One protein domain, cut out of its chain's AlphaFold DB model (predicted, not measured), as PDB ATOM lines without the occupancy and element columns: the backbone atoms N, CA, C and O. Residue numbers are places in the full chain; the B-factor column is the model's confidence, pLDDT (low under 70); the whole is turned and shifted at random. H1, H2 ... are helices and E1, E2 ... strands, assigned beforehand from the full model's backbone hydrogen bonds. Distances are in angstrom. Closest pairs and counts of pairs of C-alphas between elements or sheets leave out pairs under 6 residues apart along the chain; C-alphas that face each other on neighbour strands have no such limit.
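This is residues 577 to 775 of the 775 residues of the protein "Peptidase_S8 domain-containing protein" of Anaerolineae bacterium (UniProt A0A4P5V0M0). Two lobes lie one after the other along the longest axis, each with a parallel sheet: E2 and E3, with H5 and H7 on opposite sides, and E5, E4, E6 and E7 in that order, with H10 and H12 over one face. A row of helices, H6, H1, H8 and H13, runs along one side of both lobes, and E1 lies between the two sheets, beside E5. The printed part has 199 residues, with thirteen helices and seven strands in the order H1 H2 E1 H3 E2 H4 H5 E3 H6 H7 E4 H8 H9 E5 H10 E6 H11 H12 E7 H13. The class is mixed, helices and strands; the whole is compact, with a radius of gyration of the C-alphas of 16.9 A and spans of 47 by 40 by 30 A.

H1, residues 577 to 582, begins at C-alpha 577 (251.684, 159.248, 196.356). H2 is 585 to 589, E1 592 to 594, H3 597 to 601, E2 608 to 613 with 16.2 A, H4 615 to 618, H5 622 to 629, E3 634 to 638, H6 643 to 652 with 14.5 A, and H7 654 to 665 with 16.6 A. E4 is 685 to 689, H8 696 to 704, H9 707 to 711, E5 714 to 716, H10 719 to 723, E6 730 to 735 with 15.9 A, H11 737 to 740, H12 744 to 751, and E7 756 to 760. H13, 765 to 773, ends at C-alpha 773 (250.960, 160.834, 212.014).

In the larger sheet N 714 and O 686 are 3.2 A apart, N 687 and O 731 2.8 A, and N 732 and O 756 3.0 A, within hydrogen-bond range. H10, over E4 at a height of 8.0 A, and H12, over E7 at 9.9 A, are on the same face; H9, H11 and H13 only graze this sheet. Strand-helix-strand units, parallel neighbour strands with helices between, are E4, H8 H9, E5; E6, H11 H12, E7; and E2, H4 H5, E3, each crossover right-handed. The unit E5, H10, E6 is split by E4 and right-handed too. E1 pairs with no named strand; its Thr 592 and Gly 716 of E5 have C-alphas 4.3 A apart. H8 touches H13, at His 698 and Ala 765, C-alphas 4.8 A apart, a shallow tilt of 25 degrees, the same way. H1 touches H8, at Leu 577 and Val 703, 6.4 A, and H6, at Ala 579 and Thr 647, 5.0 A, a steep tilt of 51 degrees. H2 is close to H1 but not clearly touching. In the smaller sheet N 610 and O 634 are 2.8 A apart. The closest C-alphas of H7 and E3 are those of Gln 662 and Thr 634, 6.1 A; of H3 and E2, Ala 600 and Val 610, 6.4 A. Every O i to N i+4 pair is within range in the helices but H4 and H11, which are too short for one.

The C-alphas farthest apart, Ser 671 and Asp 766, are 50.1 A apart. The printed part has no cut. The link H7 to E4, residues 666 to 684, is long; residues 676 to 677 pair antiparallel with 603 to 604. Mean pLDDT of the printed part is 84.0; residues 666 to 675, 677, 679, 681 to 684, 725 to 729 and 753 to 754 are under 70.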
ATOM      1  N   LEU A 577     250.708 160.151 195.735       92.44
ATOM      2  CA  LEU A 577     251.684 159.248 196.356       92.44
ATOM      3  C   LEU A 577     251.180 157.793 196.401       92.44
ATOM      4  O   LEU A 577     251.962 156.856 196.225       92.44
ATOM      5  N   GLN A 578     249.874 157.578 196.577       92.69
ATOM      6  CA  GLN A 578     249.266 156.247 196.506       92.69
ATOM      7  C   GLN A 578     249.371 155.640 195.100       92.69
ATOM      8  O   GLN A 578     249.535 154.421 194.986       92.69
ATOM      9  N   ALA A 579     249.345 156.457 194.042       93.06
ATOM     10  CA  ALA A 579     249.616 156.004 192.677       93.06
ATOM     11  C   ALA A 579     251.044 155.451 192.521       93.06
ATOM     12  O   ALA A 579     251.237 154.398 191.912       93.06
ATOM     13  N   LEU A 580     252.045 156.090 193.146       91.44
ATOM     14  CA  LEU A 580     253.426 155.589 193.142       91.44
ATOM     15  C   LEU A 580     253.521 154.206 193.797       91.44
ATOM     16  O   LEU A 580     254.137 153.303 193.228       91.44
ATOM     17  N   VAL A 581     252.888 154.018 194.960       91.62
ATOM     18  CA  VAL A 581     252.860 152.716 195.653       91.62
ATOM     19  C   VAL A 581     252.134 151.670 194.804       91.62
ATOM     20  O   VAL A 581     252.639 150.564 194.620       91.62
ATOM     21  N   SER A 582     250.978 152.030 194.242       91.12
ATOM     22  CA  SER A 582     250.138 151.130 193.439       91.12
ATOM     23  C   SER A 582     250.791 150.707 192.123       91.12
ATOM     24  O   SER A 582     250.555 149.595 191.665       91.12
ATOM     25  N   SER A 583     251.669 151.539 191.550       90.44
ATOM     26  CA  SER A 583     252.425 151.187 190.338       90.44
ATOM     27  C   SER A 583     253.409 150.030 190.549       90.44
ATOM     28  O   SER A 583     253.888 149.431 189.587       90.44
ATOM     29  N   GLY A 584     253.790 149.753 191.803       85.81
ATOM     30  CA  GLY A 584     254.857 148.815 192.159       85.81
ATOM     31  C   GLY A 584     256.265 149.273 191.753       85.81
ATOM     32  O   GLY A 584     257.250 148.669 192.179       85.81
ATOM     33  N   GLN A 585     256.394 150.350 190.973       84.44
ATOM     34  CA  GLN A 585     257.680 150.847 190.492       84.44
ATOM     35  C   GLN A 585     258.481 151.506 191.599       84.44
ATOM     36  O   GLN A 585     259.696 151.348 191.631       84.44
ATOM     37  N   TRP A 586     257.828 152.182 192.544       87.19
ATOM     38  CA  TRP A 586     258.544 152.868 193.615       87.19
ATOM     39  C   TRP A 586     259.351 151.895 194.493       87.19
ATOM     40  O   TRP A 586     260.531 152.127 194.737       87.19
ATOM     41  N   ALA A 587     258.764 150.751 194.856       82.44
ATOM     42  CA  ALA A 587     259.461 149.692 195.588       82.44
ATOM     43  C   ALA A 587     260.564 149.012 194.752       82.44
ATOM     44  O   ALA A 587     261.611 148.663 195.281       82.44
ATOM     45  N   ARG A 588     260.345 148.829 193.440       84.88
ATOM     46  CA  ARG A 588     261.312 148.164 192.543       84.88
ATOM     47  C   ARG A 588     262.522 149.025 192.205       84.88
ATOM     48  O   ARG A 588     263.625 148.512 192.073       84.88
ATOM     49  N   THR A 589     262.294 150.315 191.995       85.44
ATOM     50  CA  THR A 589     263.306 151.254 191.499       85.44
ATOM     51  C   THR A 589     263.974 152.046 192.614       85.44
ATOM     52  O   THR A 589     265.051 152.596 192.398       85.44
ATOM     53  N   MET A 590     263.353 152.090 193.798       87.25
ATOM     54  CA  MET A 590     263.866 152.770 194.987       87.25
ATOM     55  C   MET A 590     264.179 154.257 194.761       87.25
ATOM     56  O   MET A 590     265.104 154.808 195.359       87.25
ATOM     57  N   TRP A 591     263.410 154.920 193.894       90.50
ATOM     58  CA  TRP A 591     263.566 156.349 193.632       90.50
ATOM     59  C   TRP A 591     263.336 157.194 194.885       90.50
ATOM     60  O   TRP A 591     262.464 156.894 195.711       90.50
ATOM     61  N   THR A 592     264.093 158.285 194.989       91.75
ATOM     62  CA  THR A 592     263.810 159.334 195.969       91.75
ATOM     63  C   THR A 592     262.609 160.134 195.480       91.75
ATOM     64  O   THR A 592     262.549 160.497 194.308       91.75
ATOM     65  N   VAL A 593     261.654 160.412 196.360       93.00
ATOM     66  CA  VAL A 593     260.434 161.164 196.039       93.00
ATOM     67  C   VAL A 593     260.358 162.394 196.931       93.00
ATOM     68  O   VAL A 593     260.642 162.305 198.127       93.00
ATOM     69  N   GLY A 594     259.936 163.524 196.371       92.38
ATOM     70  CA  GLY A 594     259.613 164.705 197.166       92.38
ATOM     71  C   GLY A 594     259.108 165.886 196.345       92.38
ATOM     72  O   GLY A 594     258.692 165.741 195.195       92.38
ATOM     73  N   PHE A 595     259.126 167.060 196.977       91.25
ATOM     74  CA  PHE A 595     258.397 168.261 196.546       91.25
ATOM     75  C   PHE A 595     259.296 169.501 196.446       91.25
ATOM     76  O   PHE A 595     258.808 170.632 196.504       91.25
ATOM     77  N   SER A 596     260.615 169.315 196.343       88.38
ATOM     78  CA  SER A 596     261.581 170.412 196.229       88.38
ATOM     79  C   SER A 596     262.467 170.221 195.006       88.38
ATOM     80  O   SER A 596     263.224 169.254 194.915       88.38
ATOM     81  N   ALA A 597     262.393 171.177 194.078       88.50
ATOM     82  CA  ALA A 597     263.290 171.216 192.930       88.50
ATOM     83  C   ALA A 597     264.758 171.424 193.359       88.50
ATOM     84  O   ALA A 597     265.682 170.917 192.731       88.50
ATOM     85  N   ASP A 598     264.978 172.108 194.488       85.38
ATOM     86  CA  ASP A 598     266.306 172.300 195.078       85.38
ATOM     87  C   ASP A 598     266.873 170.967 195.596       85.38
ATOM     88  O   ASP A 598     268.008 170.616 195.297       85.38
ATOM     89  N   ASP A 599     266.070 170.166 196.313       83.56
ATOM     90  CA  ASP A 599     266.495 168.845 196.821       83.56
ATOM     91  C   ASP A 599     266.786 167.850 195.687       83.56
ATOM     92  O   ASP A 599     267.685 167.007 195.782       83.56
ATOM     93  N   ALA A 600     266.033 167.955 194.597       87.19
ATOM     94  CA  ALA A 600     266.217 167.140 193.410       87.19
ATOM     95  C   ALA A 600     267.547 167.441 192.693       87.19
ATOM     96  O   ALA A 600     268.156 166.511 192.163       87.19
ATOM     97  N   GLY A 601     268.035 168.687 192.741       81.88
ATOM     98  CA  GLY A 601     269.316 169.115 192.159       81.88
ATOM     99  C   GLY A 601     270.551 168.904 193.046       81.88
ATOM    100  O   GLY A 601     271.678 169.019 192.574       81.88
ATOM    101  N   VAL A 602     270.385 168.578 194.330       80.00
ATOM    102  CA  VAL A 602     271.511 168.372 195.254       80.00
ATOM    103  C   VAL A 602     272.233 167.039 194.992       80.00
ATOM    104  O   VAL A 602     271.606 165.978 194.929       80.00
ATOM    105  N   GLY A 603     273.568 167.081 194.884       76.06
ATOM    106  CA  GLY A 603     274.435 165.913 194.659       76.06
ATOM    107  C   GLY A 603     275.225 165.959 193.343       76.06
ATOM    108  O   GLY A 603     275.364 167.009 192.725       76.06
ATOM    109  N   ALA A 604     275.795 164.826 192.920       78.12
ATOM    110  CA  ALA A 604     276.616 164.739 191.705       78.12
ATOM    111  C   ALA A 604     275.762 164.941 190.435       78.12
ATOM    112  O   ALA A 604     275.047 164.026 190.015       78.12
ATOM    113  N   LEU A 605     275.838 166.126 189.814       78.56
ATOM    114  CA  LEU A 605     274.885 166.554 188.776       78.56
ATOM    115  C   LEU A 605     274.907 165.660 187.540       78.56
ATOM    116  O   LEU A 605     273.853 165.246 187.069       78.56
ATOM    117  N   ALA A 606     276.097 165.259 187.093       76.06
ATOM    118  CA  ALA A 606     276.280 164.401 185.920       76.06
ATOM    119  C   ALA A 606     275.636 163.005 186.052       76.06
ATOM    120  O   ALA A 606     275.472 162.296 185.061       76.06
ATOM    121  N   ARG A 607     275.289 162.583 187.274       77.00
ATOM    122  CA  ARG A 607     274.621 161.303 187.561       77.00
ATOM    123  C   ARG A 607     273.234 161.497 188.179       77.00
ATOM    124  O   ARG A 607     272.604 160.526 188.605       77.00
ATOM    125  N   ARG A 608     272.741 162.737 188.226       86.19
ATOM    126  CA  ARG A 608     271.425 163.073 188.761       86.19
ATOM    127  C   ARG A 608     270.397 163.062 187.639       86.19
ATOM    128  O   ARG A 608     270.620 163.601 186.557       86.19
ATOM    129  N   SER A 609     269.258 162.434 187.891       91.00
ATOM    130  CA  SER A 609     268.107 162.458 186.999       91.00
ATOM    131  C   SER A 609     266.873 162.906 187.767       91.00
ATOM    132  O   SER A 609     266.612 162.409 188.860       91.00
ATOM    133  N   VAL A 610     266.116 163.836 187.200       94.12
ATOM    134  CA  VAL A 610     264.890 164.373 187.785       94.12
ATOM    135  C   VAL A 610     263.733 164.026 186.864       94.12
ATOM    136  O   VAL A 610     263.701 164.467 185.719       94.12
ATOM    137  N   LEU A 611     262.789 163.236 187.371       95.06
ATOM    138  CA  LEU A 611     261.512 162.969 186.715       95.06
ATOM    139  C   LEU A 611     260.460 163.892 187.335       95.06
ATOM    140  O   LEU A 611     259.962 163.613 188.425       95.06
ATOM    141  N   ALA A 612     260.151 165.001 186.669       95.69
ATOM    142  CA  ALA A 612     259.174 165.974 187.141       95.69
ATOM    143  C   ALA A 612     257.776 165.628 186.625       95.69
ATOM    144  O   ALA A 612     257.543 165.618 185.418       95.69
ATOM    145  N   ILE A 613     256.848 165.351 187.539       95.00
ATOM    146  CA  ILE A 613     255.444 165.096 187.207       95.00
ATOM    147  C   ILE A 613     254.714 166.434 187.105       95.00
ATOM    148  O   ILE A 613     254.799 167.240 188.028       95.00
ATOM    149  N   ASN A 614     253.979 166.653 186.016       94.19
ATOM    150  CA  ASN A 614     253.160 167.842 185.772       94.19
ATOM    151  C   ASN A 614     253.917 169.157 186.077       94.19
ATOM    152  O   ASN A 614     253.483 169.944 186.928       94.19
ATOM    153  N   PRO A 615     255.103 169.379 185.469       93.00
ATOM    154  CA  PRO A 615     255.981 170.505 185.794       93.00
ATOM    155  C   PRO A 615     255.335 171.882 185.587       93.00
ATOM    156  O   PRO A 615     255.706 172.833 186.265       93.00
ATOM    157  N   GLU A 616     254.325 172.000 184.729       90.44
ATOM    158  CA  GLU A 616     253.542 173.221 184.524       90.44
ATOM    159  C   GLU A 616     252.838 173.712 185.800       90.44
ATOM    160  O   GLU A 616     252.606 174.910 185.958       90.44
ATOM    161  N   ARG A 617     252.563 172.816 186.759       91.50
ATOM    162  CA  ARG A 617     251.954 173.160 188.056       91.50
ATOM    163  C   ARG A 617     252.910 173.869 189.018       91.50
ATOM    164  O   ARG A 617     252.479 174.336 190.066       91.50
ATOM    165  N   TRP A 618     254.196 173.977 188.682       86.25
ATOM    166  CA  TRP A 618     255.194 174.664 189.507       86.25
ATOM    167  C   TRP A 618     255.262 176.175 189.274       86.25
ATOM    168  O   TRP A 618     255.960 176.870 190.011       86.25
ATOM    169  N   GLY A 619     254.562 176.693 188.258       78.31
ATOM    170  CA  GLY A 619     254.542 178.124 187.931       78.31
ATOM    171  C   GLY A 619     255.860 178.675 187.366       78.31
ATOM    172  O   GLY A 619     255.954 179.873 187.111       78.31
ATOM    173  N   ALA A 620     256.861 177.818 187.153       77.75
ATOM    174  CA  ALA A 620     258.155 178.141 186.565       77.75
ATOM    175  C   ALA A 620     258.536 177.083 185.521       77.75
ATOM    176  O   ALA A 620     258.164 175.916 185.644       77.75
ATOM    177  N   ASP A 621     259.305 177.490 184.510       90.00
ATOM    178  CA  ASP A 621     259.899 176.568 183.543       90.00
ATOM    179  C   ASP A 621     261.028 175.786 184.227       90.00
ATOM    180  O   ASP A 621     262.159 176.263 184.350       90.00
ATOM    181  N   LEU A 622     260.687 174.602 184.747       91.25
ATOM    182  CA  LEU A 622     261.627 173.773 185.492       91.25
ATOM    183  C   LEU A 622     262.805 173.306 184.633       91.25
ATOM    184  O   LEU A 622     263.897 173.168 185.173       91.25
ATOM    185  N   ASP A 623     262.617 173.099 183.329       88.56
ATOM    186  CA  ASP A 623     263.704 172.688 182.434       88.56
ATOM    187  C   ASP A 623     264.770 173.789 182.364       88.56
ATOM    188  O   ASP A 623     265.941 173.580 182.702       88.56
ATOM    189  N   LYS A 624     264.330 175.023 182.086       89.19
ATOM    190  CA  LYS A 624     265.204 176.200 182.116       89.19
ATOM    191  C   LYS A 624     265.839 176.411 183.493       89.19
ATOM    192  O   LYS A 624     267.021 176.737 183.587       89.19
ATOM    193  N   TRP A 625     265.074 176.211 184.561       91.31
ATOM    194  CA  TRP A 625     265.541 176.393 185.932       91.31
ATOM    195  C   TRP A 625     266.655 175.409 186.316       91.31
ATOM    196  O   TRP A 625     267.645 175.813 186.927       91.31
ATOM    197  N   TYR A 626     266.544 174.129 185.941       90.19
ATOM    198  CA  TYR A 626     267.614 173.154 186.175       90.19
ATOM    199  C   TYR A 626     268.834 173.437 185.303       90.19
ATOM    200  O   TYR A 626     269.954 173.292 185.786       90.19
ATOM    201  N   ALA A 627     268.640 173.885 184.060       86.12
ATOM    202  CA  ALA A 627     269.749 174.306 183.209       86.12
ATOM    203  C   ALA A 627     270.529 175.488 183.818       86.12
ATOM    204  O   ALA A 627     271.754 175.523 183.723       86.12
ATOM    205  N   GLU A 628     269.837 176.421 184.478       86.81
ATOM    206  CA  GLU A 628     270.441 177.587 185.134       86.81
ATOM    207  C   GLU A 628     271.130 177.240 186.462       86.81
ATOM    208  O   GLU A 628     272.247 177.686 186.726       86.81
ATOM    209  N   HIS A 629     270.476 176.451 187.314       84.75
ATOM    210  CA  HIS A 629     270.906 176.264 188.702       84.75
ATOM    211  C   HIS A 629     271.617 174.940 188.986       84.75
ATOM    212  O   HIS A 629     272.380 174.849 189.947       84.75
ATOM    213  N   TYR A 630     271.386 173.918 188.164       87.38
ATOM    214  CA  TYR A 630     271.955 172.579 188.324       87.38
ATOM    215  C   TYR A 630     272.390 171.995 186.971       87.38
ATOM    216  O   TYR A 630     271.933 170.904 186.584       87.38
ATOM    217  N   PRO A 631     273.287 172.700 186.249       83.06
ATOM    218  CA  PRO A 631     273.703 172.320 184.907       83.06
ATOM    219  C   PRO A 631     274.344 170.927 184.916       83.06
ATOM    220  O   PRO A 631     275.279 170.656 185.669       83.06
ATOM    221  N   GLY A 632     273.817 170.028 184.082       80.19
ATOM    222  CA  GLY A 632     274.251 168.628 183.988       80.19
ATOM    223  C   GLY A 632     273.272 167.614 184.585       80.19
ATOM    224  O   GLY A 632     273.408 166.421 184.319       80.19
ATOM    225  N   THR A 633     272.251 168.066 185.318       87.38
ATOM    226  CA  THR A 633     271.135 167.200 185.728       87.38
ATOM    227  C   THR A 633     270.372 166.705 184.502       87.38
ATOM    228  O   THR A 633     270.057 167.475 183.599       87.38
ATOM    229  N   THR A 634     270.032 165.417 184.463       90.31
ATOM    230  CA  THR A 634     269.140 164.870 183.431       90.31
ATOM    231  C   THR A 634     267.691 165.149 183.809       90.31
ATOM    232  O   THR A 634     267.162 164.504 184.710       90.31
ATOM    233  N   TYR A 635     267.044 166.094 183.137       92.50
ATOM    234  CA  TYR A 635     265.651 166.457 183.392       92.50
ATOM    235  C   TYR A 635     264.692 165.716 182.444       92.50
ATOM    236  O   TYR A 635     264.934 165.626 181.242       92.50
ATOM    237  N   VAL A 636     263.602 165.169 182.990       93.88
ATOM    238  CA  VAL A 636     262.513 164.527 182.240       93.88
ATOM    239  C   VAL A 636     261.179 165.053 182.755       93.88
ATOM    240  O   VAL A 636     260.801 164.793 183.898       93.88
ATOM    241  N   ALA A 637     260.441 165.753 181.898       92.88
ATOM    242  CA  ALA A 637     259.062 166.151 182.158       92.88
ATOM    243  C   ALA A 637     258.098 164.997 181.845       92.88
ATOM    244  O   ALA A 637     258.164 164.394 180.774       92.88
ATOM    245  N   ALA A 638     257.174 164.713 182.760       91.94
ATOM    246  CA  ALA A 638     256.127 163.712 182.599       91.94
ATOM    247  C   ALA A 638     254.752 164.328 182.851       91.94
ATOM    248  O   ALA A 638     254.573 165.069 183.812       91.94
ATOM    249  N   GLN A 639     253.777 163.982 182.013       90.38
ATOM    250  CA  GLN A 639     252.405 164.477 182.101       90.38
ATOM    251  C   GLN A 639     251.462 163.350 182.520       90.38
ATOM    252  O   GLN A 639     251.447 162.283 181.906       90.38
ATOM    253  N   ALA A 640     250.659 163.593 183.550       92.44
ATOM    254  CA  ALA A 640     249.628 162.683 184.024       92.44
ATOM    255  C   ALA A 640     248.406 163.487 184.475       92.44
ATOM    256  O   ALA A 640     248.474 164.239 185.444       92.44
ATOM    257  N   ALA A 641     247.268 163.305 183.800       89.00
ATOM    258  CA  ALA A 641     246.042 164.054 184.094       89.00
ATOM    259  C   ALA A 641     245.315 163.580 185.369       89.00
ATOM    260  O   ALA A 641     244.428 164.268 185.868       89.00
ATOM    261  N   SER A 642     245.673 162.411 185.907       93.00
ATOM    262  CA  SER A 642     245.112 161.868 187.148       93.00
ATOM    263  C   SER A 642     246.101 160.923 187.849       93.00
ATOM    264  O   SER A 642     247.018 160.410 187.196       93.00
ATOM    265  N   PRO A 643     245.911 160.622 189.151       93.00
ATOM    266  CA  PRO A 643     246.710 159.616 189.855       93.00
ATOM    267  C   PRO A 643     246.674 158.227 189.191       93.00
ATOM    268  O   PRO A 643     247.678 157.515 189.162       93.00
ATOM    269  N   GLN A 644     245.540 157.833 188.605       91.06
ATOM    270  CA  GLN A 644     245.420 156.557 187.893       91.06
ATOM    271  C   GLN A 644     246.323 156.534 186.655       91.06
ATOM    272  O   GLN A 644     247.103 155.603 186.485       91.06
ATOM    273  N   LEU A 645     246.305 157.600 185.851       92.88
ATOM    274  CA  LEU A 645     247.176 157.708 184.679       92.88
ATOM    275  C   LEU A 645     248.657 157.831 185.059       92.88
ATOM    276  O   LEU A 645     249.521 157.354 184.325       92.88
ATOM    277  N   LEU A 646     248.966 158.411 186.225       93.62
ATOM    278  CA  LEU A 646     250.329 158.390 186.753       93.62
ATOM    279  C   LEU A 646     250.786 156.957 187.063       93.62
ATOM    280  O   LEU A 646     251.923 156.607 186.758       93.62
ATOM    281  N   THR A 647     249.909 156.123 187.631       92.56
ATOM    282  CA  THR A 647     250.210 154.706 187.906       92.56
ATOM    283  C   THR A 647     250.651 153.989 186.628       92.56
ATOM    284  O   THR A 647     251.704 153.345 186.612       92.56
ATOM    285  N   ASP A 648     249.894 154.176 185.543       90.19
ATOM    286  CA  ASP A 648     250.190 153.584 184.238       90.19
ATOM    287  C   ASP A 648     251.496 154.129 183.653       90.19
ATOM    288  O   ASP A 648     252.358 153.349 183.233       90.19
ATOM    289  N   TYR A 649     251.686 155.454 183.677       92.25
ATOM    290  CA  TYR A 649     252.895 156.108 183.169       92.25
ATOM    291  C   TYR A 649     254.158 155.590 183.864       92.25
ATOM    292  O   TYR A 649     255.130 155.222 183.199       92.25
ATOM    293  N   LEU A 650     254.141 155.513 185.197       91.06
ATOM    294  CA  LEU A 650     255.261 154.985 185.972       91.06
ATOM    295  C   LEU A 650     255.540 153.529 185.594       91.06
ATOM    296  O   LEU A 650     256.695 153.166 185.374       91.06
ATOM    297  N   GLY A 651     254.487 152.716 185.466       84.06
ATOM    298  CA  GLY A 651     254.582 151.295 185.140       84.06
ATOM    299  C   GLY A 651     255.185 150.986 183.769       84.06
ATOM    300  O   GLY A 651     255.795 149.928 183.612       84.06
ATOM    301  N   THR A 652     255.031 151.886 182.793       82.25
ATOM    302  CA  THR A 652     255.278 151.576 181.373       82.25
ATOM    303  C   THR A 652     256.231 152.537 180.658       82.25
ATOM    304  O   THR A 652     257.018 152.091 179.828       82.25
ATOM    305  N   HIS A 653     256.221 153.832 180.988       87.12
ATOM    306  CA  HIS A 653     256.904 154.876 180.210       87.12
ATOM    307  C   HIS A 653     258.060 155.557 180.958       87.12
ATOM    308  O   HIS A 653     259.023 155.992 180.326       87.12
ATOM    309  N   ALA A 654     258.016 155.617 182.294       87.25
ATOM    310  CA  ALA A 654     258.976 156.397 183.081       87.25
ATOM    311  C   ALA A 654     260.435 155.912 182.957       87.25
ATOM    312  O   ALA A 654     261.336 156.719 182.721       87.25
ATOM    313  N   VAL A 655     260.686 154.603 183.078       85.56
ATOM    314  CA  VAL A 655     262.046 154.036 182.962       85.56
ATOM    315  C   VAL A 655     262.622 154.208 181.544       85.56
ATOM    316  O   VAL A 655     263.744 154.710 181.432       85.56
ATOM    317  N   PRO A 656     261.896 153.871 180.454       85.75
ATOM    318  CA  PRO A 656     262.357 154.156 179.093       85.75
ATOM    319  C   PRO A 656     262.694 155.633 178.843       85.75
ATOM    320  O   PRO A 656     263.728 155.922 178.239       85.75
ATOM    321  N   ALA A 657     261.866 156.562 179.338       86.94
ATOM    322  CA  ALA A 657     262.088 157.998 179.174       86.94
ATOM    323  C   ALA A 657     263.376 158.472 179.869       86.94
ATOM    324  O   ALA A 657     264.173 159.195 179.272       86.94
ATOM    325  N   LEU A 658     263.630 158.002 181.096       87.50
ATOM    326  CA  LEU A 658     264.864 158.298 181.833       87.50
ATOM    327  C   LEU A 658     266.112 157.778 181.106       87.50
ATOM    328  O   LEU A 658     267.091 158.508 180.982       87.50
ATOM    329  N   ILE A 659     266.070 156.552 180.572       84.06
ATOM    330  CA  ILE A 659     267.189 155.977 179.807       84.06
ATOM    331  C   ILE A 659     267.462 156.794 178.536       84.06
ATOM    332  O   ILE A 659     268.621 157.051 178.203       84.06
ATOM    333  N   ALA A 660     266.413 157.209 177.821       84.56
ATOM    334  CA  ALA A 660     266.548 158.031 176.622       84.56
ATOM    335  C   ALA A 660     267.182 159.396 176.938       84.56
ATOM    336  O   ALA A 660     268.134 159.799 176.268       84.56
ATOM    337  N   ALA A 661     266.722 160.061 178.000       84.12
ATOM    338  CA  ALA A 661     267.257 161.350 178.433       84.12
ATOM    339  C   ALA A 661     268.716 161.250 178.907       84.12
ATOM    340  O   ALA A 661     269.546 162.072 178.528       84.12
ATOM    341  N   GLN A 662     269.070 160.204 179.662       81.50
ATOM    342  CA  GLN A 662     270.451 159.970 180.100       81.50
ATOM    343  C   GLN A 662     271.406 159.762 178.916       81.50
ATOM    344  O   GLN A 662     272.532 160.254 178.936       81.50
ATOM    345  N   ARG A 663     270.960 159.071 177.857       81.31
ATOM    346  CA  ARG A 663     271.748 158.910 176.623       81.31
ATOM    347  C   ARG A 663     271.935 160.231 175.880       81.31
ATOM    348  O   ARG A 663     273.035 160.482 175.401       81.31
ATOM    349  N   ALA A 664     270.897 161.067 175.817       76.81
ATOM    350  CA  ALA A 664     270.978 162.391 175.202       76.81
ATOM    351  C   ALA A 664     271.927 163.333 175.969       76.81
ATOM    352  O   ALA A 664     272.676 164.087 175.358       76.81
ATOM    353  N   ASN A 665     271.949 163.243 177.302       70.81
ATOM    354  CA  ASN A 665     272.822 164.055 178.155       70.81
ATOM    355  C   ASN A 665     274.280 163.538 178.190       70.81
ATOM    356  O   ASN A 665     275.227 164.294 178.418       70.81
ATOM    357  N   GLY A 666     274.483 162.242 177.918       58.75
ATOM    358  CA  GLY A 666     275.784 161.566 177.945       58.75
ATOM    359  C   GLY A 666     276.800 162.039 176.897       58.75
ATOM    360  O   GLY A 666     277.996 161.832 177.098       58.75
ATOM    361  N   SER A 667     276.372 162.714 175.821       49.53
ATOM    362  CA  SER A 667     277.291 163.343 174.856       49.53
ATOM    363  C   SER A 667     277.813 164.713 175.308       49.53
ATOM    364  O   SER A 667     278.835 165.159 174.797       49.53
ATOM    365  N   ALA A 668     277.154 165.372 176.271       47.59
ATOM    366  CA  ALA A 668     277.569 166.664 176.831       47.59
ATOM    367  C   ALA A 668     278.397 166.524 178.128       47.59
ATOM    368  O   ALA A 668     279.198 167.395 178.457       47.59
ATOM    369  N   ALA A 669     278.247 165.410 178.855       46.94
ATOM    370  CA  ALA A 669     278.873 165.184 180.162       46.94
ATOM    371  C   ALA A 669     280.353 164.736 180.118       46.94
ATOM    372  O   ALA A 669     280.997 164.676 181.163       46.94
ATOM    373  N   GLN A 670     280.916 164.421 178.944       45.59
ATOM    374  CA  GLN A 670     282.299 163.922 178.828       45.59
ATOM    375  C   GLN A 670     283.387 165.011 178.911       45.59
ATOM    376  O   GLN A 670     284.565 164.667 178.964       45.59
ATOM    377  N   SER A 671     283.034 166.301 178.965       41.59
ATOM    378  CA  SER A 671     284.011 167.406 178.984       41.59
ATOM    379  C   SER A 671     283.932 168.348 180.193       41.59
ATOM    380  O   SER A 671     284.671 169.329 180.229       41.59
ATOM    381  N   ALA A 672     283.073 168.091 181.184       39.34
ATOM    382  CA  ALA A 672     282.924 168.959 182.355       39.34
ATOM    383  C   ALA A 672     283.493 168.293 183.619       39.34
ATOM    384  O   ALA A 672     283.208 167.130 183.898       39.34
ATOM    385  N   GLN A 673     284.294 169.035 184.396       45.84
ATOM    386  CA  GLN A 673     284.688 168.654 185.760       45.84
ATOM    387  C   GLN A 673     283.460 168.249 186.595       45.84
ATOM    388  O   GLN A 673     282.352 168.706 186.330       45.84
ATOM    389  N   ALA A 674     283.657 167.410 187.617       54.62
ATOM    390  CA  ALA A 674     282.603 166.954 188.523       54.62
ATOM    391  C   ALA A 674     281.934 168.136 189.257       54.62
ATOM    392  O   ALA A 674     282.382 168.561 190.321       54.62
ATOM    393  N   VAL A 675     280.869 168.690 188.672       66.12
ATOM    394  CA  VAL A 675     280.052 169.730 189.301       66.12
ATOM    395  C   VAL A 675     279.066 169.057 190.256       66.12
ATOM    396  O   VAL A 675     278.216 168.263 189.843       66.12
ATOM    397  N   THR A 676     279.180 169.373 191.545       71.81
ATOM    398  CA  THR A 676     278.222 168.954 192.577       71.81
ATOM    399  C   THR A 676     277.201 170.064 192.799       71.81
ATOM    400  O   THR A 676     277.569 171.191 193.133       71.81
ATOM    401  N   GLY A 677     275.919 169.741 192.654       69.88
ATOM    402  CA  GLY A 677     274.810 170.632 192.961       69.88
ATOM    403  C   GLY A 677     274.682 170.826 194.460       69.88
ATOM    404  O   GLY A 677     274.660 169.854 195.220       69.88
ATOM    405  N   ARG A 678     274.602 172.086 194.889       72.19
ATOM    406  CA  ARG A 678     274.480 172.468 196.299       72.19
ATOM    407  C   ARG A 678     273.106 173.084 196.586       72.19
ATOM    408  O   ARG A 678     272.481 173.628 195.672       72.19
ATOM    409  N   PRO A 679     272.625 173.005 197.839       67.69
ATOM    410  CA  PRO A 679     271.493 173.800 198.306       67.69
ATOM    411  C   PRO A 679     271.655 175.275 197.930       67.69
ATOM    412  O   PRO A 679     272.715 175.845 198.186       67.69
ATOM    413  N   ARG A 680     270.623 175.909 197.361       76.06
ATOM    414  CA  ARG A 680     270.683 177.356 197.060       76.06
ATOM    415  C   ARG A 680     270.300 178.234 198.249       76.06
ATOM    416  O   ARG A 680     270.647 179.409 198.272       76.06
ATOM    417  N   ALA A 681     269.597 177.676 199.232       63.25
ATOM    418  CA  ALA A 681     269.215 178.358 200.463       63.25
ATOM    419  C   ALA A 681     269.241 177.396 201.659       63.25
ATOM    420  O   ALA A 681     268.933 176.206 201.515       63.25
ATOM    421  N   GLN A 682     269.572 177.930 202.839       57.81
ATOM    422  CA  GLN A 682     269.508 177.196 204.101       57.81
ATOM    423  C   GLN A 682     268.060 177.099 204.587       57.81
ATOM    424  O   GLN A 682     267.391 178.105 204.809       57.81
ATOM    425  N   TYR A 683     267.574 175.872 204.754       63.28
ATOM    426  CA  TYR A 683     266.301 175.567 205.402       63.28
ATOM    427  C   TYR A 683     266.357 174.155 206.000       63.28
ATOM    428  O   TYR A 683     267.172 173.327 205.584       63.28
ATOM    429  N   GLY A 684     265.514 173.880 206.998       68.94
ATOM    430  CA  GLY A 684     265.415 172.553 207.608       68.94
ATOM    431  C   GLY A 684     264.922 171.515 206.598       68.94
ATOM    432  O   GLY A 684     263.855 171.688 206.012       68.94
ATOM    433  N   ARG A 685     265.687 170.438 206.392       78.94
ATOM    434  CA  ARG A 685     265.345 169.352 205.457       78.94
ATOM    435  C   ARG A 685     265.193 168.047 206.221       78.94
ATOM    436  O   ARG A 685     266.142 167.588 206.853       78.94
ATOM    437  N   VAL A 686     264.016 167.434 206.132       88.06
ATOM    438  CA  VAL A 686     263.755 166.118 206.722       88.06
ATOM    439  C   VAL A 686     263.718 165.068 205.617       88.06
ATOM    440  O   VAL A 686     262.945 165.179 204.662       88.06
ATOM    441  N   TYR A 687     264.559 164.049 205.765       91.31
ATOM    442  CA  TYR A 687     264.609 162.887 204.890       91.31
ATOM    443  C   TYR A 687     264.096 161.655 205.638       91.31
ATOM    444  O   TYR A 687     264.675 161.242 206.644       91.31
ATOM    445  N   LEU A 688     263.017 161.053 205.143       94.56
ATOM    446  CA  LEU A 688     262.507 159.779 205.630       94.56
ATOM    447  C   LEU A 688     263.251 158.642 204.920       94.56
ATOM    448  O   LEU A 688     263.056 158.389 203.730       94.56
ATOM    449  N   LEU A 689     264.134 157.978 205.655       94.56
ATOM    450  CA  LEU A 689     264.979 156.911 205.143       94.56
ATOM    451  C   LEU A 689     264.319 155.554 205.389       94.56
ATOM    452  O   LEU A 689     264.102 155.165 206.536       94.56
ATOM    453  N   LEU A 690     264.031 154.831 204.309       93.12
ATOM    454  CA  LEU A 690     263.376 153.524 204.332       93.12
ATOM    455  C   LEU A 690     264.364 152.404 203.960       93.12
ATOM    456  O   LEU A 690     265.138 152.583 203.021       93.12
ATOM    457  N   PRO A 691     264.341 151.239 204.630       91.00
ATOM    458  CA  PRO A 691     265.142 150.080 204.237       91.00
ATOM    459  C   PRO A 691     264.843 149.621 202.812       91.00
ATOM    460  O   PRO A 691     263.694 149.644 202.374       91.00
ATOM    461  N   GLN A 692     265.845 149.124 202.088       85.50
ATOM    462  CA  GLN A 692     265.640 148.595 200.728       85.50
ATOM    463  C   GLN A 692     264.692 147.382 200.700       85.50
ATOM    464  O   GLN A 692     264.053 147.108 199.691       85.50
ATOM    465  N   SER A 693     264.546 146.689 201.832       85.06
ATOM    466  CA  SER A 693     263.596 145.595 202.051       85.06
ATOM    467  C   SER A 693     262.177 146.045 202.425       85.06
ATOM    468  O   SER A 693     261.366 145.197 202.796       85.06
ATOM    469  N   THR A 694     261.859 147.348 202.385       87.94
ATOM    470  CA  THR A 694     260.567 147.870 202.869       87.94
ATOM    471  C   THR A 694     259.388 147.243 202.113       87.94
ATOM    472  O   THR A 694     259.274 147.431 200.897       87.94
ATOM    473  N   PRO A 695     258.459 146.556 202.805       88.12
ATOM    474  CA  PRO A 695     257.281 145.981 202.166       88.12
ATOM    475  C   PRO A 695     256.302 147.053 201.664       88.12
ATOM    476  O   PRO A 695     256.193 148.142 202.234       88.12
ATOM    477  N   ALA A 696     255.508 146.721 200.641       87.69
ATOM    478  CA  ALA A 696     254.537 147.648 200.046       87.69
ATOM    479  C   ALA A 696     253.508 148.195 201.056       87.69
ATOM    480  O   ALA A 696     253.101 149.351 200.963       87.69
ATOM    481  N   GLU A 697     253.119 147.398 202.054       89.81
ATOM    482  CA  GLU A 697     252.220 147.824 203.135       89.81
ATOM    483  C   GLU A 697     252.820 148.926 204.029       89.81
ATOM    484  O   GLU A 697     252.097 149.810 204.481       89.81
ATOM    485  N   HIS A 698     254.143 148.938 204.223       92.12
ATOM    486  CA  HIS A 698     254.839 149.973 204.989       92.12
ATOM    487  C   HIS A 698     254.999 151.252 204.162       92.12
ATOM    488  O   HIS A 698     254.832 152.346 204.696       92.12
ATOM    489  N   LEU A 699     255.225 151.137 202.846       91.31
ATOM    490  CA  LEU A 699     255.165 152.290 201.939       91.31
ATOM    491  C   LEU A 699     253.774 152.929 201.946       91.31
ATOM    492  O   LEU A 699     253.653 154.149 202.035       91.31
ATOM    493  N   ARG A 700     252.719 152.107 201.923       93.44
ATOM    494  CA  ARG A 700     251.341 152.589 202.045       93.44
ATOM    495  C   ARG A 700     251.100 153.274 203.393       93.44
ATOM    496  O   ARG A 700     250.568 154.374 203.403       93.44
ATOM    497  N   ALA A 701     251.579 152.708 204.500       94.19
ATOM    498  CA  ALA A 701     251.491 153.336 205.822       94.19
ATOM    499  C   ALA A 701     252.192 154.704 205.908       94.19
ATOM    500  O   ALA A 701     251.665 155.625 206.534       94.19
ATOM    501  N   VAL A 702     253.356 154.856 205.267       94.06
ATOM    502  CA  VAL A 702     254.061 156.143 205.172       94.06
ATOM    503  C   VAL A 702     253.199 157.173 204.444       94.06
ATOM    504  O   VAL A 702     253.035 158.287 204.941       94.06
ATOM    505  N   VAL A 703     252.612 156.805 203.303       94.00
ATOM    506  CA  VAL A 703     251.731 157.699 202.536       94.00
ATOM    507  C   VAL A 703     250.462 158.045 203.319       94.00
ATOM    508  O   VAL A 703     250.125 159.221 203.458       94.00
ATOM    509  N   ASP A 704     249.807 157.042 203.900       94.19
ATOM    510  CA  ASP A 704     248.543 157.188 204.627       94.19
ATOM    511  C   ASP A 704     248.694 157.956 205.951       94.19
ATOM    512  O   ASP A 704     247.710 158.463 206.485       94.19
ATOM    513  N   SER A 705     249.916 158.092 206.482       94.19
ATOM    514  CA  SER A 705     250.186 158.969 207.631       94.19
ATOM    515  C   SER A 705     249.964 160.455 207.312       94.19
ATOM    516  O   SER A 705     249.787 161.266 208.221       94.19
ATOM    517  N   GLY A 706     250.006 160.832 206.027       91.31
ATOM    518  CA  GLY A 706     249.895 162.212 205.549       91.31
ATOM    519  C   GLY A 706     251.136 163.081 205.790       91.31
ATOM    520  O   GLY A 706     251.184 164.209 205.297       91.31
ATOM    521  N   VAL A 707     252.156 162.571 206.493       89.25
ATOM    522  CA  VAL A 707     253.344 163.345 206.899       89.25
ATOM    523  C   VAL A 707     254.119 163.896 205.693       89.25
ATOM    524  O   VAL A 707     254.600 165.028 205.729       89.25
ATOM    525  N   LEU A 708     254.169 163.132 204.592       88.94
ATOM    526  CA  LEU A 708     254.894 163.507 203.375       88.94
ATOM    527  C   LEU A 708     254.292 164.738 202.693       88.94
ATOM    528  O   LEU A 708     255.038 165.600 202.252       88.94
ATOM    529  N   VAL A 709     252.961 164.846 202.636       88.69
ATOM    530  CA  VAL A 709     252.276 165.995 202.018       88.69
ATOM    531  C   VAL A 709     252.238 167.177 202.985       88.69
ATOM    532  O   VAL A 709     252.527 168.304 202.590       88.69
ATOM    533  N   ARG A 710     251.944 166.921 204.270       88.12
ATOM    534  CA  ARG A 710     251.834 167.963 205.305       88.12
ATOM    535  C   ARG A 710     253.145 168.722 205.505       88.12
ATOM    536  O   ARG A 710     253.122 169.942 205.624       88.12
ATOM    537  N   HIS A 711     254.268 168.006 205.541       85.94
ATOM    538  CA  HIS A 711     255.579 168.588 205.835       85.94
ATOM    539  C   HIS A 711     256.543 168.584 204.646       85.94
ATOM    540  O   HIS A 711     257.675 169.043 204.784       85.94
ATOM    541  N   ARG A 712     256.113 168.079 203.481       86.62
ATOM    542  CA  ARG A 712     256.913 168.027 202.245       86.62
ATOM    543  C   ARG A 712     258.253 167.306 202.418       86.62
ATOM    544  O   ARG A 712     259.268 167.720 201.863       86.62
ATOM    545  N   TYR A 713     258.261 166.224 203.196       90.25
ATOM    546  CA  TYR A 713     259.464 165.420 203.418       90.25
ATOM    547  C   TYR A 713     259.926 164.741 202.127       90.25
ATOM    548  O   TYR A 713     259.110 164.267 201.336       90.25
ATOM    549  N   SER A 714     261.246 164.651 201.956       90.19
ATOM    550  CA  SER A 714     261.833 163.751 200.962       90.19
ATOM    551  C   SER A 714     261.874 162.338 201.533       90.19
ATOM    552  O   SER A 714     262.140 162.153 202.720       90.19
ATOM    553  N   VAL A 715     261.634 161.330 200.704       92.88
ATOM    554  CA  VAL A 715     261.645 159.923 201.119       92.88
ATOM    555  C   VAL A 715     262.441 159.088 200.128       92.88
ATOM    556  O   VAL A 715     262.345 159.293 198.919       92.88
ATOM    557  N   GLY A 716     263.229 158.135 200.620       90.38
ATOM    558  CA  GLY A 716     263.952 157.207 199.752       90.38
ATOM    559  C   GLY A 716     264.764 156.163 200.510       90.38
ATOM    560  O   GLY A 716     264.629 156.011 201.722       90.38
ATOM    561  N   PHE A 717     265.628 155.460 199.777       90.62
ATOM    562  CA  PHE A 717     266.227 154.187 200.210       90.62
ATOM    563  C   PHE A 717     267.756 154.170 200.132       90.62
ATOM    564  O   PHE A 717     268.376 153.109 200.028       90.62
ATOM    565  N   SER A 718     268.384 155.346 200.163       87.12
ATOM    566  CA  SER A 718     269.834 155.476 200.272       87.12
ATOM    567  C   SER A 718     270.199 156.337 201.471       87.12
ATOM    568  O   SER A 718     269.775 157.490 201.574       87.12
ATOM    569  N   ALA A 719     271.022 155.773 202.357       86.75
ATOM    570  CA  ALA A 719     271.590 156.504 203.479       86.75
ATOM    571  C   ALA A 719     272.519 157.636 203.002       86.75
ATOM    572  O   ALA A 719     272.632 158.683 203.628       86.75
ATOM    573  N   ASP A 720     273.140 157.464 201.834       82.69
ATOM    574  CA  ASP A 720     273.980 158.496 201.237       82.69
ATOM    575  C   ASP A 720     273.124 159.666 200.726       82.69
ATOM    576  O   ASP A 720     273.428 160.812 201.022       82.69
ATOM    577  N   ASP A 721     271.994 159.416 200.047       80.06
ATOM    578  CA  ASP A 721     271.028 160.469 199.651       80.06
ATOM    579  C   ASP A 721     270.461 161.235 200.850       80.06
ATOM    580  O   ASP A 721     270.304 162.458 200.811       80.06
ATOM    581  N   ALA A 722     270.174 160.518 201.930       85.50
ATOM    582  CA  ALA A 722     269.660 161.096 203.158       85.50
ATOM    583  C   ALA A 722     270.671 162.032 203.844       85.50
ATOM    584  O   ALA A 722     270.249 163.042 204.410       85.50
ATOM    585  N   GLY A 723     271.973 161.750 203.739       76.56
ATOM    586  CA  GLY A 723     273.050 162.550 204.332       76.56
ATOM    587  C   GLY A 723     273.517 163.754 203.511       76.56
ATOM    588  O   GLY A 723     274.186 164.620 204.057       76.56
ATOM    589  N   ILE A 724     273.180 163.846 202.224       75.12
ATOM    590  CA  ILE A 724     273.689 164.922 201.356       75.12
ATOM    591  C   ILE A 724     272.902 166.220 201.536       75.12
ATOM    592  O   ILE A 724     271.670 166.222 201.614       75.12
ATOM    593  N   GLY A 725     273.628 167.336 201.526       68.56
ATOM    594  CA  GLY A 725     273.100 168.685 201.699       68.56
ATOM    595  C   GLY A 725     273.759 169.403 202.874       68.56
ATOM    596  O   GLY A 725     274.814 168.994 203.350       68.56
ATOM    597  N   ASP A 726     273.140 170.486 203.334       68.62
ATOM    598  CA  ASP A 726     273.600 171.204 204.523       68.62
ATOM    599  C   ASP A 726     273.337 170.358 205.778       68.62
ATOM    600  O   ASP A 726     272.181 170.101 206.117       68.62
ATOM    601  N   LEU A 727     274.402 169.880 206.428       61.53
ATOM    602  CA  LEU A 727     274.298 168.930 207.536       61.53
ATOM    603  C   LEU A 727     273.710 169.559 208.798       61.53
ATOM    604  O   LEU A 727     273.013 168.863 209.529       61.53
ATOM    605  N   ASP A 728     273.925 170.858 209.020       61.31
ATOM    606  CA  ASP A 728     273.528 171.542 210.258       61.31
ATOM    607  C   ASP A 728     272.001 171.763 210.339       61.31
ATOM    608  O   ASP A 728     271.457 172.055 211.405       61.31
ATOM    609  N   SER A 729     271.282 171.561 209.228       66.56
ATOM    610  CA  SER A 729     269.816 171.620 209.149       66.56
ATOM    611  C   SER A 729     269.182 170.338 208.583       66.56
ATOM    612  O   SER A 729     268.005 170.339 208.192       66.56
ATOM    613  N   ARG A 730     269.930 169.223 208.544       82.12
ATOM    614  CA  ARG A 730     269.477 167.938 207.986       82.12
ATOM    615  C   ARG A 730     268.985 166.996 209.076       82.12
ATOM    616  O   ARG A 730     269.750 166.565 209.930       82.12
ATOM    617  N   THR A 731     267.719 166.597 209.007       89.75
ATOM    618  CA  THR A 731     267.162 165.527 209.848       89.75
ATOM    619  C   THR A 731     266.971 164.264 209.023       89.75
ATOM    620  O   THR A 731     266.324 164.304 207.978       89.75
ATOM    621  N   VAL A 732     267.469 163.130 209.513       92.62
ATOM    622  CA  VAL A 732     267.206 161.817 208.913       92.62
ATOM    623  C   VAL A 732     266.324 161.013 209.854       92.62
ATOM    624  O   VAL A 732     266.762 160.599 210.924       92.62
ATOM    625  N   LEU A 733     265.081 160.782 209.439       94.56
ATOM    626  CA  LEU A 733     264.149 159.884 210.113       94.56
ATOM    627  C   LEU A 733     264.331 158.483 209.525       94.56
ATOM    628  O   LEU A 733     263.795 158.185 208.460       94.56
ATOM    629  N   ALA A 734     265.116 157.634 210.179       94.25
ATOM    630  CA  ALA A 734     265.393 156.288 209.684       94.25
ATOM    631  C   ALA A 734     264.350 155.302 210.205       94.25
ATOM    632  O   ALA A 734     264.318 155.013 211.399       94.25
ATOM    633  N   VAL A 735     263.494 154.793 209.319       93.25
ATOM    634  CA  VAL A 735     262.496 153.773 209.654       93.25
ATOM    635  C   VAL A 735     263.181 152.421 209.738       93.25
ATOM    636  O   VAL A 735     263.916 152.051 208.827       93.25
ATOM    637  N   ASN A 736     262.926 151.687 210.818       92.31
ATOM    638  CA  ASN A 736     263.430 150.334 211.048       92.31
ATOM    639  C   ASN A 736     264.920 150.187 210.660       92.31
ATOM    640  O   ASN A 736     265.270 149.347 209.824       92.31
ATOM    641  N   PRO A 737     265.811 151.048 211.201       89.50
ATOM    642  CA  PRO A 737     267.207 151.139 210.772       89.50
ATOM    643  C   PRO A 737     267.980 149.833 210.973       89.50
ATOM    644  O   PRO A 737     268.969 149.596 210.288       89.50
ATOM    645  N   GLU A 738     267.512 148.951 211.856       87.00
ATOM    646  CA  GLU A 738     268.041 147.599 212.026       87.00
ATOM    647  C   GLU A 738     268.002 146.751 210.742       87.00
ATOM    648  O   GLU A 738     268.818 145.845 210.588       87.00
ATOM    649  N   GLN A 739     267.116 147.058 209.789       87.81
ATOM    650  CA  GLN A 739     267.020 146.338 208.513       87.81
ATOM    651  C   GLN A 739     268.140 146.692 207.519       87.81
ATOM    652  O   GLN A 739     268.292 146.015 206.506       87.81
ATOM    653  N   TRP A 740     268.939 147.729 207.785       81.31
ATOM    654  CA  TRP A 740     270.036 148.146 206.904       81.31
ATOM    655  C   TRP A 740     271.315 147.315 207.062       81.31
ATOM    656  O   TRP A 740     272.240 147.464 206.267       81.31
ATOM    657  N   GLY A 741     271.394 146.457 208.086       74.00
ATOM    658  CA  GLY A 741     272.564 145.606 208.342       74.00
ATOM    659  C   GLY A 741     273.834 146.361 208.766       74.00
ATOM    660  O   GLY A 741     274.884 145.743 208.911       74.00
ATOM    661  N   ALA A 742     273.745 147.677 208.977       73.69
ATOM    662  CA  ALA A 742     274.821 148.549 209.433       73.69
ATOM    663  C   ALA A 742     274.286 149.549 210.468       73.69
ATOM    664  O   ALA A 742     273.114 149.930 210.426       73.69
ATOM    665  N   ASP A 743     275.144 149.993 211.390       85.62
ATOM    666  CA  ASP A 743     274.789 151.040 212.347       85.62
ATOM    667  C   ASP A 743     274.722 152.390 211.630       85.62
ATOM    668  O   ASP A 743     275.722 153.094 211.491       85.62
ATOM    669  N   LEU A 744     273.525 152.742 211.158       84.12
ATOM    670  CA  LEU A 744     273.293 154.013 210.485       84.12
ATOM    671  C   LEU A 744     273.640 155.215 211.377       84.12
ATOM    672  O   LEU A 744     274.103 156.218 210.850       84.12
ATOM    673  N   ALA A 745     273.476 155.131 212.703       82.12
ATOM    674  CA  ALA A 745     273.794 156.244 213.598       82.12
ATOM    675  C   ALA A 745     275.305 156.509 213.628       82.12
ATOM    676  O   ALA A 745     275.737 157.648 213.445       82.12
ATOM    677  N   ALA A 746     276.103 155.452 213.802       76.00
ATOM    678  CA  ALA A 746     277.559 155.540 213.733       76.00
ATOM    679  C   ALA A 746     278.029 155.951 212.333       76.00
ATOM    680  O   ALA A 746     278.900 156.803 212.200       76.00
ATOM    681  N   TRP A 747     277.401 155.406 211.293       82.50
ATOM    682  CA  TRP A 747     277.721 155.709 209.904       82.50
ATOM    683  C   TRP A 747     277.456 157.179 209.541       82.50
ATOM    684  O   TRP A 747     278.286 157.800 208.880       82.50
ATOM    685  N   TYR A 748     276.348 157.778 210.001       82.31
ATOM    686  CA  TYR A 748     276.108 159.218 209.836       82.31
ATOM    687  C   TYR A 748     277.056 160.049 210.697       82.31
ATOM    688  O   TYR A 748     277.560 161.058 210.219       82.31
ATOM    689  N   ALA A 749     277.348 159.634 211.932       76.19
ATOM    690  CA  ALA A 749     278.314 160.336 212.776       76.19
ATOM    691  C   ALA A 749     279.727 160.342 212.165       76.19
ATOM    692  O   ALA A 749     280.443 161.333 212.290       76.19
ATOM    693  N   GLU A 750     280.111 159.258 211.488       79.00
ATOM    694  CA  GLU A 750     281.394 159.124 210.802       79.00
ATOM    695  C   GLU A 750     281.429 159.918 209.495       79.00
ATOM    696  O   GLU A 750     282.368 160.675 209.250       79.00
ATOM    697  N   HIS A 751     280.421 159.748 208.640       73.88
ATOM    698  CA  HIS A 751     280.506 160.221 207.261       73.88
ATOM    699  C   HIS A 751     279.716 161.498 206.958       73.88
ATOM    700  O   HIS A 751     280.003 162.172 205.971       73.88
ATOM    701  N   TYR A 752     278.741 161.847 207.792       77.19
ATOM    702  CA  TYR A 752     277.910 163.044 207.657       77.19
ATOM    703  C   TYR A 752     277.694 163.716 209.029       77.19
ATOM    704  O   TYR A 752     276.551 163.876 209.479       77.19
ATOM    705  N   PRO A 753     278.780 164.120 209.717       66.81
ATOM    706  CA  PRO A 753     278.687 164.695 211.052       66.81
ATOM    707  C   PRO A 753     277.923 166.025 211.005       66.81
ATOM    708  O   PRO A 753     278.347 166.963 210.336       66.81
ATOM    709  N   GLY A 754     276.787 166.090 211.704       68.88
ATOM    710  CA  GLY A 754     275.852 167.224 211.692       68.88
ATOM    711  C   GLY A 754     274.405 166.792 211.439       68.88
ATOM    712  O   GLY A 754     273.490 167.389 211.998       68.88
ATOM    713  N   VAL A 755     274.200 165.681 210.713       79.38
ATOM    714  CA  VAL A 755     272.863 165.104 210.516       79.38
ATOM    715  C   VAL A 755     272.216 164.783 211.863       79.38
ATOM    716  O   VAL A 755     272.719 163.962 212.635       79.38
ATOM    717  N   LEU A 756     271.037 165.356 212.106       84.81
ATOM    718  CA  LEU A 756     270.164 164.954 213.198       84.81
ATOM    719  C   LEU A 756     269.510 163.614 212.848       84.81
ATOM    720  O   LEU A 756     268.419 163.545 212.276       84.81
ATOM    721  N   TYR A 757     270.206 162.530 213.171       89.75
ATOM    722  CA  TYR A 757     269.720 161.171 212.974       89.75
ATOM    723  C   TYR A 757     268.692 160.793 214.051       89.75
ATOM    724  O   TYR A 757     268.978 160.852 215.247       89.75
ATOM    725  N   GLN A 758     267.499 160.369 213.633       91.94
ATOM    726  CA  GLN A 758     266.438 159.901 214.523       91.94
ATOM    727  C   GLN A 758     265.908 158.540 214.048       91.94
ATOM    728  O   GLN A 758     265.260 158.462 213.000       91.94
ATOM    729  N   PRO A 759     266.138 157.456 214.803       91.50
ATOM    730  CA  PRO A 759     265.580 156.154 214.471       91.50
ATOM    731  C   PRO A 759     264.082 156.095 214.811       91.50
ATOM    732  O   PRO A 759     263.652 156.529 215.881       91.50
ATOM    733  N   LEU A 760     263.289 155.506 213.920       90.94
ATOM    734  CA  LEU A 760     261.868 155.217 214.089       90.94
ATOM    735  C   LEU A 760     261.664 153.706 214.002       90.94
ATOM    736  O   LEU A 760     261.747 153.133 212.920       90.94
ATOM    737  N   ARG A 761     261.401 153.061 215.140       90.81
ATOM    738  CA  ARG A 761     261.102 151.625 215.192       90.81
ATOM    739  C   ARG A 761     259.599 151.414 215.158       90.81
ATOM    740  O   ARG A 761     258.897 151.902 216.040       90.81
ATOM    741  N   ALA A 762     259.134 150.695 214.149       88.19
ATOM    742  CA  ALA A 762     257.743 150.342 213.961       88.19
ATOM    743  C   ALA A 762     257.605 148.830 213.765       88.19
ATOM    744  O   ALA A 762     258.096 148.270 212.785       88.19
ATOM    745  N   ASP A 763     256.885 148.192 214.687       84.62
ATOM    746  CA  ASP A 763     256.662 146.738 214.700       84.62
ATOM    747  C   ASP A 763     255.621 146.270 213.665       84.62
ATOM    748  O   ASP A 763     255.457 145.073 213.432       84.62
ATOM    749  N   SER A 764     254.880 147.203 213.062       92.69
ATOM    750  CA  SER A 764     253.893 146.942 212.012       92.69
ATOM    751  C   SER A 764     253.629 148.192 211.167       92.69
ATOM    752  O   SER A 764     253.942 149.315 211.578       92.69
ATOM    753  N   ALA A 765     252.982 148.015 210.011       91.31
ATOM    754  CA  ALA A 765     252.562 149.121 209.150       91.31
ATOM    755  C   ALA A 765     251.615 150.103 209.874       91.31
ATOM    756  O   ALA A 765     251.788 151.316 209.771       91.31
ATOM    757  N   ASP A 766     250.670 149.606 210.676       93.25
ATOM    758  CA  ASP A 766     249.778 150.465 211.467       93.25
ATOM    759  C   ASP A 766     250.529 151.246 212.551       93.25
ATOM    760  O   ASP A 766     250.239 152.426 212.775       93.25
ATOM    761  N   HIS A 767     251.525 150.620 213.191       94.19
ATOM    762  CA  HIS A 767     252.384 151.294 214.164       94.19
ATOM    763  C   HIS A 767     253.210 152.394 213.479       94.19
ATOM    764  O   HIS A 767     253.255 153.523 213.969       94.19
ATOM    765  N   LEU A 768     253.781 152.114 212.301       93.62
ATOM    766  CA  LEU A 768     254.522 153.101 211.514       93.62
ATOM    767  C   LEU A 768     253.642 154.296 211.136       93.62
ATOM    768  O   LEU A 768     254.049 155.444 211.323       93.62
ATOM    769  N   ARG A 769     252.418 154.036 210.660       94.81
ATOM    770  CA  ARG A 769     251.446 155.084 210.322       94.81
ATOM    771  C   ARG A 769     251.152 155.977 211.527       94.81
ATOM    772  O   ARG A 769     251.168 157.196 211.389       94.81
ATOM    773  N   ALA A 770     250.899 155.388 212.698       91.25
ATOM    774  CA  ALA A 770     250.591 156.135 213.918       91.25
ATOM    775  C   ALA A 770     251.777 156.988 214.398       91.25
ATOM    776  O   ALA A 770     251.595 158.158 214.739       91.25
ATOM    777  N   LEU A 771     252.994 156.431 214.375       91.38
ATOM    778  CA  LEU A 771     254.214 157.155 214.740       91.38
ATOM    779  C   LEU A 771     254.428 158.373 213.845       91.38
ATOM    780  O   LEU A 771     254.674 159.466 214.351       91.38
ATOM    781  N   LEU A 772     254.295 158.199 212.531       90.94
ATOM    782  CA  LEU A 772     254.468 159.286 211.572       90.94
ATOM    783  C   LEU A 772     253.338 160.320 211.637       90.94
ATOM    784  O   LEU A 772     253.612 161.502 211.490       90.94
ATOM    785  N   ALA A 773     252.094 159.912 211.906       87.56
ATOM    786  CA  ALA A 773     250.960 160.834 212.014       87.56
ATOM    787  C   ALA A 773     251.016 161.739 213.263       87.56
ATOM    788  O   ALA A 773     250.408 162.811 213.268       87.56
ATOM    789  N   SER A 774     251.713 161.290 214.316       81.62
ATOM    790  CA  SER A 774     251.932 162.030 215.570       81.62
ATOM    791  C   SER A 774     253.069 163.059 215.517       81.62
ATOM    792  O   SER A 774     253.262 163.802 216.479       81.62
ATOM    793  N   ARG A 775     253.827 163.066 214.418       75.06
ATOM    794  CA  ARG A 775     254.903 164.014 214.118       75.06
ATOM    795  C   ARG A 775     254.343 165.178 213.307       75.06
ATOM    796  O   ARG A 775     254.895 166.283 213.489       75.06
TER     797      ARG A 775